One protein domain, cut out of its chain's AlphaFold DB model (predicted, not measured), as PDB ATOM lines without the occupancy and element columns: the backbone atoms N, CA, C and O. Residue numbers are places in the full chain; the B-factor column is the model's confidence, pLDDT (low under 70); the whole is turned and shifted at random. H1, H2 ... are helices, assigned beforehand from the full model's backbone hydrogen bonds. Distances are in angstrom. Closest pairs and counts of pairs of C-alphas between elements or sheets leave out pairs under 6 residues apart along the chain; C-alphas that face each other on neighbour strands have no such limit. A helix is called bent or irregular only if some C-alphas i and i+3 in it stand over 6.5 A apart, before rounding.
ATOM      1  N   GLU A  80     276.213 207.990 236.564       97.69
ATOM      2  CA  GLU A  80     275.957 207.287 237.821       97.69
ATOM      3  C   GLU A  80     276.906 207.737 238.941       97.69
ATOM      4  O   GLU A  80     276.456 208.019 240.051       97.69
ATOM      5  N   ALA A  81     278.205 207.876 238.649       96.56
ATOM      6  CA  ALA A  81     279.177 208.359 239.624       96.56
ATOM      7  C   ALA A  81     278.910 209.819 240.029       96.56
ATOM      8  O   ALA A  81     279.043 210.157 241.204       96.56
ATOM      9  N   ALA A  82     278.503 210.670 239.082       96.75
ATOM     10  CA  ALA A  82     278.133 212.053 239.373       96.75
ATOM     11  C   ALA A  82     276.918 212.119 240.311       96.75
ATOM     12  O   ALA A  82     276.995 212.740 241.367       96.75
ATOM     13  N   GLU A  83     275.837 211.407 239.983       98.12
ATOM     14  CA  GLU A  83     274.627 211.347 240.815       98.12
ATOM     15  C   GLU A  83     274.919 210.765 242.210       98.12
ATOM     16  O   GLU A  83     274.393 211.245 243.216       98.12
ATOM     17  N   ALA A  84     275.779 209.746 242.303       97.75
ATOM     18  CA  ALA A  84     276.202 209.183 243.583       97.75
ATOM     19  C   ALA A  84     276.975 210.200 244.438       97.75
ATOM     20  O   ALA A  84     276.704 210.319 245.635       97.75
ATOM     21  N   LEU A  85     277.893 210.958 243.830       97.00
ATOM     22  CA  LEU A  85     278.658 212.000 244.515       97.00
ATOM     23  C   LEU A  85     277.753 213.138 245.008       97.00
ATOM     24  O   LEU A  85     277.920 213.605 246.133       97.00
ATOM     25  N   GLU A  86     276.775 213.555 244.199       96.25
ATOM     26  CA  GLU A  86     275.796 214.576 244.586       96.25
ATOM     27  C   GLU A  86     274.951 214.125 245.778       96.25
ATOM     28  O   GLU A  86     274.903 214.833 246.784       96.25
ATOM     29  N   ARG A  87     274.379 212.913 245.727       97.81
ATOM     30  CA  ARG A  87     273.615 212.346 246.853       97.81
ATOM     31  C   ARG A  87     274.450 212.247 248.127       97.81
ATOM     32  O   ARG A  87     273.947 212.529 249.213       97.81
ATOM     33  N   ALA A  88     275.714 211.841 248.011       97.56
ATOM     34  CA  ALA A  88     276.615 211.749 249.153       97.56
ATOM     35  C   ALA A  88     276.904 213.131 249.763       97.56
ATOM     36  O   ALA A  88     276.868 213.281 250.984       97.56
ATOM     37  N   ALA A  89     277.142 214.146 248.928       96.50
ATOM     38  CA  ALA A  89     277.367 215.511 249.391       96.50
ATOM     39  C   ALA A  89     276.122 216.077 250.087       96.50
ATOM     40  O   ALA A  89     276.231 216.622 251.186       96.50
ATOM     41  N   ASP A  90     274.941 215.884 249.496       95.94
ATOM     42  CA  ASP A  90     273.675 216.334 250.073       95.94
ATOM     43  C   ASP A  90     273.400 215.634 251.407       95.94
ATOM     44  O   ASP A  90     272.966 216.270 252.366       95.94
ATOM     45  N   ARG A  91     273.732 214.342 251.520       96.44
ATOM     46  CA  ARG A  91     273.614 213.608 252.783       96.44
ATOM     47  C   ARG A  91     274.518 214.184 253.872       96.44
ATOM     48  O   ARG A  91     274.072 214.300 255.010       96.44
ATOM     49  N   ILE A  92     275.759 214.546 253.547       95.75
ATOM     50  CA  ILE A  92     276.674 215.185 254.508       95.75
ATOM     51  C   ILE A  92     276.112 216.531 254.963       95.75
ATOM     52  O   ILE A  92     276.069 216.791 256.163       95.75
ATOM     53  N   VAL A  93     275.641 217.360 254.028       95.38
ATOM     54  CA  VAL A  93     275.042 218.661 254.359       95.38
ATOM     55  C   VAL A  93     273.809 218.481 255.247       95.38
ATOM     56  O   VAL A  93     273.696 219.161 256.257       95.38
ATOM     57  N   GLN A  94     272.934 217.515 254.955       94.12
ATOM     58  CA  GLN A  94     271.771 217.211 255.800       94.12
ATOM     59  C   GLN A  94     272.157 216.779 257.221       94.12
ATOM     60  O   GLN A  94     271.480 217.146 258.177       94.12
ATOM     61  N   VAL A  95     273.220 215.983 257.370       95.31
ATOM     62  CA  VAL A  95     273.681 215.501 258.682       95.31
ATOM     63  C   VAL A  95     274.330 216.621 259.497       95.31
ATOM     64  O   VAL A  95     274.142 216.674 260.710       95.31
ATOM     65  N   LEU A  96     275.091 217.505 258.849       94.12
ATOM     66  CA  LEU A  96     275.819 218.595 259.509       94.12
ATOM     67  C   LEU A  96     275.000 219.894 259.631       94.12
ATOM     68  O   LEU A  96     275.386 220.794 260.374       94.12
ATOM     69  N   GLY A  97     273.867 219.980 258.934       89.31
ATOM     70  CA  GLY A  97     272.953 221.117 258.926       89.31
ATOM     71  C   GLY A  97     273.243 222.153 257.832       89.31
ATOM     72  O   GLY A  97     274.327 222.203 257.240       89.31
ATOM     73  N   ASP A  98     272.257 223.030 257.616       79.06
ATOM     74  CA  ASP A  98     272.163 223.991 256.500       79.06
ATOM     75  C   ASP A  98     273.299 225.027 256.430       79.06
ATOM     76  O   ASP A  98     273.471 225.707 255.419       79.06
ATOM     77  N   GLY A  99     274.104 225.154 257.490       86.25
ATOM     78  CA  GLY A  99     275.281 226.026 257.515       86.25
ATOM     79  C   GLY A  99     276.505 225.452 256.797       86.25
ATOM     80  O   GLY A  99     277.484 226.172 256.607       86.25
ATOM     81  N   THR A 100     276.482 224.174 256.406       90.75
ATOM     82  CA  THR A 100     277.642 223.503 255.807       90.75
ATOM     83  C   THR A 100     277.749 223.820 254.315       90.75
ATOM     84  O   THR A 100     276.887 223.405 253.536       90.75
ATOM     85  N   PRO A 101     278.822 224.489 253.849       93.06
ATOM     86  CA  PRO A 101     278.987 224.748 252.428       93.06
ATOM     87  C   PRO A 101     279.196 223.444 251.650       93.06
ATOM     88  O   PRO A 101     280.057 222.631 251.989       93.06
ATOM     89  N   ARG A 102     278.480 223.274 250.534       93.12
ATOM     90  CA  ARG A 102     278.550 222.056 249.704       93.12
ATOM     91  C   ARG A 102     279.965 221.706 249.232       93.12
ATOM     92  O   ARG A 102     280.306 220.530 249.136       93.12
ATOM     93  N   HIS A 103     280.809 222.705 248.961       92.69
ATOM     94  CA  HIS A 103     282.194 222.459 248.549       92.69
ATOM     95  C   HIS A 103     283.017 221.770 249.648       92.69
ATOM     96  O   HIS A 103     283.856 220.942 249.320       92.69
ATOM     97  N   VAL A 104     282.738 222.031 250.933       94.69
ATOM     98  CA  VAL A 104     283.401 221.355 252.062       94.69
ATOM     99  C   VAL A 104     283.030 219.873 252.082       94.69
ATOM    100  O   VAL A 104     283.913 219.024 252.198       94.69
ATOM    101  N   ALA A 105     281.745 219.551 251.891       95.50
ATOM    102  CA  ALA A 105     281.281 218.168 251.789       95.50
ATOM    103  C   ALA A 105     281.936 217.432 250.606       95.50
ATOM    104  O   ALA A 105     282.437 216.321 250.767       95.50
ATOM    105  N   LEU A 106     281.999 218.069 249.431       95.50
ATOM    106  CA  LEU A 106     282.651 217.499 248.248       95.50
ATOM    107  C   LEU A 106     284.159 217.303 248.451       95.50
ATOM    108  O   LEU A 106     284.683 216.246 248.108       95.50
ATOM    109  N   SER A 107     284.859 218.275 249.042       95.19
ATOM    110  CA  SER A 107     286.281 218.137 249.375       95.19
ATOM    111  C   SER A 107     286.525 216.983 250.348       95.19
ATOM    112  O   SER A 107     287.446 216.198 250.131       95.19
ATOM    113  N   ALA A 108     285.684 216.831 251.376       95.81
ATOM    114  CA  ALA A 108     285.782 215.725 252.325       95.81
ATOM    115  C   ALA A 108     285.569 214.363 251.645       95.81
ATOM    116  O   ALA A 108     286.340 213.436 251.884       95.81
ATOM    117  N   LEU A 109     284.579 214.251 250.752       96.88
ATOM    118  CA  LEU A 109     284.332 213.031 249.977       96.88
ATOM    119  C   LEU A 109     285.509 212.675 249.064       96.88
ATOM    120  O   LEU A 109     285.907 211.514 249.009       96.88
ATOM    121  N   LEU A 110     286.092 213.663 248.378       96.00
ATOM    122  CA  LEU A 110     287.253 213.443 247.513       96.00
ATOM    123  C   LEU A 110     288.483 212.996 248.310       96.00
ATOM    124  O   LEU A 110     289.172 212.073 247.886       96.00
ATOM    125  N   LEU A 111     288.740 213.603 249.472       97.00
ATOM    126  CA  LEU A 111     289.840 213.201 250.351       97.00
ATOM    127  C   LEU A 111     289.622 211.800 250.933       97.00
ATOM    128  O   LEU A 111     290.543 210.985 250.924       97.00
ATOM    129  N   ALA A 112     288.404 211.494 251.389       96.81
ATOM    130  CA  ALA A 112     288.061 210.168 251.890       96.81
ATOM    131  C   ALA A 112     288.213 209.100 250.798       96.81
ATOM    132  O   ALA A 112     288.826 208.063 251.039       96.81
ATOM    133  N   GLY A 113     287.728 209.376 249.584       95.56
ATOM    134  CA  GLY A 113     287.886 208.492 248.430       95.56
ATOM    135  C   GLY A 113     289.350 208.298 248.024       95.56
ATOM    136  O   GLY A 113     289.760 207.176 247.739       95.56
ATOM    137  N   ALA A 114     290.168 209.354 248.077       96.06
ATOM    138  CA  ALA A 114     291.608 209.262 247.832       96.06
ATOM    139  C   ALA A 114     292.339 208.395 248.876       96.06
ATOM    140  O   ALA A 114     293.371 207.806 248.567       96.06
ATOM    141  N   GLY A 115     291.799 208.262 250.089       97.06
ATOM    142  CA  GLY A 115     292.300 207.320 251.094       97.06
ATOM    143  C   GLY A 115     291.945 205.852 250.823       97.06
ATOM    144  O   GLY A 115     292.497 204.970 251.470       97.06
ATOM    145  N   GLN A 116     291.042 205.570 249.877       97.00
ATOM    146  CA  GLN A 116     290.556 204.220 249.553       97.00
ATOM    147  C   GLN A 116     291.177 203.651 248.268       97.00
ATOM    148  O   GLN A 116     290.662 202.681 247.709       97.00
ATOM    149  N   VAL A 117     292.272 204.242 247.776       96.81
ATOM    150  CA  VAL A 117     292.876 203.892 246.476       96.81
ATOM    151  C   VAL A 117     293.184 202.401 246.366       96.81
ATOM    152  O   VAL A 117     292.807 201.793 245.368       96.81
ATOM    153  N   ASP A 118     293.790 201.795 247.385       97.69
ATOM    154  CA  ASP A 118     294.159 200.375 247.335       97.69
ATOM    155  C   ASP A 118     292.931 199.459 247.275       97.69
ATOM    156  O   ASP A 118     292.906 198.493 246.511       97.69
ATOM    157  N   VAL A 119     291.879 199.790 248.027       97.06
ATOM    158  CA  VAL A 119     290.617 199.037 248.035       97.06
ATOM    159  C   VAL A 119     289.949 199.110 246.662       97.06
ATOM    160  O   VAL A 119     289.542 198.086 246.108       97.06
ATOM    161  N   VAL A 120     289.884 200.309 246.078       97.00
ATOM    162  CA  VAL A 120     289.309 200.522 244.742       97.00
ATOM    163  C   VAL A 120     290.145 199.820 243.671       97.00
ATOM    164  O   VAL A 120     289.586 199.163 242.796       97.00
ATOM    165  N   ALA A 121     291.475 199.897 243.748       97.50
ATOM    166  CA  ALA A 121     292.368 199.225 242.809       97.50
ATOM    167  C   ALA A 121     292.182 197.700 242.838       97.50
ATOM    168  O   ALA A 121     292.099 197.069 241.784       97.50
ATOM    169  N   GLN A 122     292.055 197.107 244.028       98.00
ATOM    170  CA  GLN A 122     291.792 195.674 244.182       98.00
ATOM    171  C   GLN A 122     290.422 195.265 243.631       98.00
ATOM    172  O   GLN A 122     290.299 194.209 243.010       98.00
ATOM    173  N   GLU A 123     289.387 196.073 243.851       97.31
ATOM    174  CA  GLU A 123     288.051 195.825 243.301       97.31
ATOM    175  C   GLU A 123     288.065 195.876 241.766       97.31
ATOM    176  O   GLU A 123     287.622 194.932 241.111       97.31
ATOM    177  N   LEU A 124     288.673 196.910 241.179       97.25
ATOM    178  CA  LEU A 124     288.807 197.035 239.725       97.25
ATOM    179  C   LEU A 124     289.634 195.895 239.119       97.25
ATOM    180  O   LEU A 124     289.288 195.376 238.058       97.25
ATOM    181  N   ALA A 125     290.701 195.460 239.795       97.81
ATOM    182  CA  ALA A 125     291.495 194.315 239.359       97.81
ATOM    183  C   ALA A 125     290.660 193.024 239.332       97.81
ATOM    184  O   ALA A 125     290.726 192.268 238.358       97.81
ATOM    185  N   ARG A 126     289.829 192.790 240.358       97.94
ATOM    186  CA  ARG A 126     288.914 191.637 240.412       97.94
ATOM    187  C   ARG A 126     287.873 191.681 239.297       97.94
ATOM    188  O   ARG A 126     287.692 190.682 238.603       97.94
ATOM    189  N   GLN A 127     287.244 192.833 239.078       96.94
ATOM    190  CA  GLN A 127     286.280 193.019 237.989       96.94
ATOM    191  C   GLN A 127     286.927 192.756 236.630       96.94
ATOM    192  O   GLN A 127     286.390 192.011 235.809       96.94
ATOM    193  N   ARG A 128     288.138 193.280 236.418       97.88
ATOM    194  CA  ARG A 128     288.866 193.076 235.169       97.88
ATOM    195  C   ARG A 128     289.224 191.611 234.932       97.88
ATOM    196  O   ARG A 128     289.100 191.133 233.806       97.88
ATOM    197  N   ALA A 129     289.649 190.893 235.968       97.25
ATOM    198  CA  ALA A 129     289.926 189.462 235.875       97.25
ATOM    199  C   ALA A 129     288.666 188.662 235.499       97.25
ATOM    200  O   ALA A 129     288.727 187.784 234.633       97.25
ATOM    201  N   ALA A 130     287.516 189.002 236.089       97.19
ATOM    202  CA  ALA A 130     286.236 188.378 235.761       97.19
ATOM    203  C   ALA A 130     285.825 188.642 234.302       97.19
ATOM    204  O   ALA A 130     285.483 187.705 233.580       97.19
ATOM    205  N   GLU A 131     285.937 189.887 233.829       97.19
ATOM    206  CA  GLU A 131     285.664 190.237 232.429       97.19
ATOM    207  C   GLU A 131     286.547 189.465 231.448       97.19
ATOM    208  O   GLU A 131     286.066 188.980 230.424       97.19
ATOM    209  N   LEU A 132     287.849 189.363 231.729       97.44
ATOM    210  CA  LEU A 132     288.784 188.642 230.867       97.44
ATOM    211  C   LEU A 132     288.472 187.147 230.838       97.44
ATOM    212  O   LEU A 132     288.470 186.554 229.762       97.44
ATOM    213  N   THR A 133     288.137 186.561 231.986       96.50
ATOM    214  CA  THR A 133     287.721 185.154 232.076       96.50
ATOM    215  C   THR A 133     286.465 184.901 231.241       96.50
ATOM    216  O   THR A 133     286.429 183.958 230.454       96.50
ATOM    217  N   ALA A 134     285.464 185.782 231.339       96.38
ATOM    218  CA  ALA A 134     284.245 185.689 230.540       96.38
ATOM    219  C   ALA A 134     284.524 185.814 229.032       96.38
ATOM    220  O   ALA A 134     283.959 185.072 228.233       96.38
ATOM    221  N   ARG A 135     285.435 186.713 228.632       96.38
ATOM    222  CA  ARG A 135     285.849 186.861 227.227       96.38
ATOM    223  C   ARG A 135     286.576 185.625 226.709       96.38
ATOM    224  O   ARG A 135     286.299 185.215 225.591       96.38
ATOM    225  N   LEU A 136     287.471 185.034 227.504       95.12
ATOM    226  CA  LEU A 136     288.181 183.808 227.130       95.12
ATOM    227  C   LEU A 136     287.216 182.633 226.949       95.12
ATOM    228  O   LEU A 136     287.338 181.899 225.976       95.12
ATOM    229  N   ALA A 137     286.228 182.491 227.834       93.75
ATOM    230  CA  ALA A 137     285.202 181.454 227.717       93.75
ATOM    231  C   ALA A 137     284.294 181.632 226.484       93.75
ATOM    232  O   ALA A 137     283.728 180.660 225.996       93.75
ATOM    233  N   ALA A 138     284.153 182.863 225.984       94.00
ATOM    234  CA  ALA A 138     283.368 183.178 224.793       94.00
ATOM    235  C   ALA A 138     284.155 183.039 223.474       94.00
ATOM    236  O   ALA A 138     283.574 183.235 222.405       94.00
ATOM    237  N   LEU A 139     285.461 182.740 223.520       93.00
ATOM    238  CA  LEU A 139     286.252 182.534 222.306       93.00
ATOM    239  C   LEU A 139     285.870 181.202 221.639       93.00
ATOM    240  O   LEU A 139     285.762 180.183 222.326       93.00
TER     241      LEU A 139
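This is residues 80 to 139 of the 144 residues of an uncharacterized protein of Nocardia alba (UniProt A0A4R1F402). A long straight helix, H3, sticks out as a free arm from a small head in which two shorter helices, H1 and H2, pack on each other at a steep angle, H2 folding back from the end of H1. The arm makes most of the length, and the free stretch, residues 111 to 139, takes in the last residues of H2 as well as H3. The printed part has 60 residues with three named helices, H1, H2 and H3 in that order along the chain, and no named strand; the class is all helix. The whole is extended, with a radius of gyration of the C-alphas of 17.0 A and spans of 57 by 21 by 15 A.

H3, residues 117 to 137, is the longest helix and touches no helix. It stands free within residues 111 to 139, of which 111 to 114 belong to H2, residues 102 to 114. H2 and H3 meet only through their link, which is tight, with 2 residues between them. H1, residues 80 to 96, and H3 are apart. H1 and H2 touch, with 11 pairs of C-alphas within 8 A; their closest C-alphas are those of Ala 89 and Ala 105, 5.3 A apart. Their lines stand at a steep tilt of 62 degrees, and they run opposite ways. Their centres are 10.0 A apart. In H1, H2 and H3 every O i to N i+4 pair is within hydrogen-bond range.

H3 runs from Val 117 to Ala 137, 21 residues and 30.2 A from first to last C-alpha, beginning at C-alpha 117 at (292.876, 203.892, 246.476) and ending at C-alpha 137 at (285.202, 181.454, 227.717). H2 runs from Arg 102 to Ala 114, 13 residues and 18.4 A. H1 runs from Glu 80, whose C-alpha is at (275.957, 207.287, 237.821), to Leu 96, 17 residues and 24.5 A. No helix is bent or irregular.

The two C-alphas farthest apart are those of Gly 99, in the link between H1 and H2, and Leu 139, the last printed residue, at 57.0 A. The C-alphas of Glu 80 and Leu 139, the first and last printed, are 31.0 A apart. Without the stretch that stands free, the body has 31 residues and spans 27 by 15 by 9 A, with a radius of gyration of 8.7 A. The link from H1 to H2 is tight, with 5 residues, and no link is long. The printed part has no cut. The mean pLDDT of the printed part is 95.6, and no printed residue is under 70.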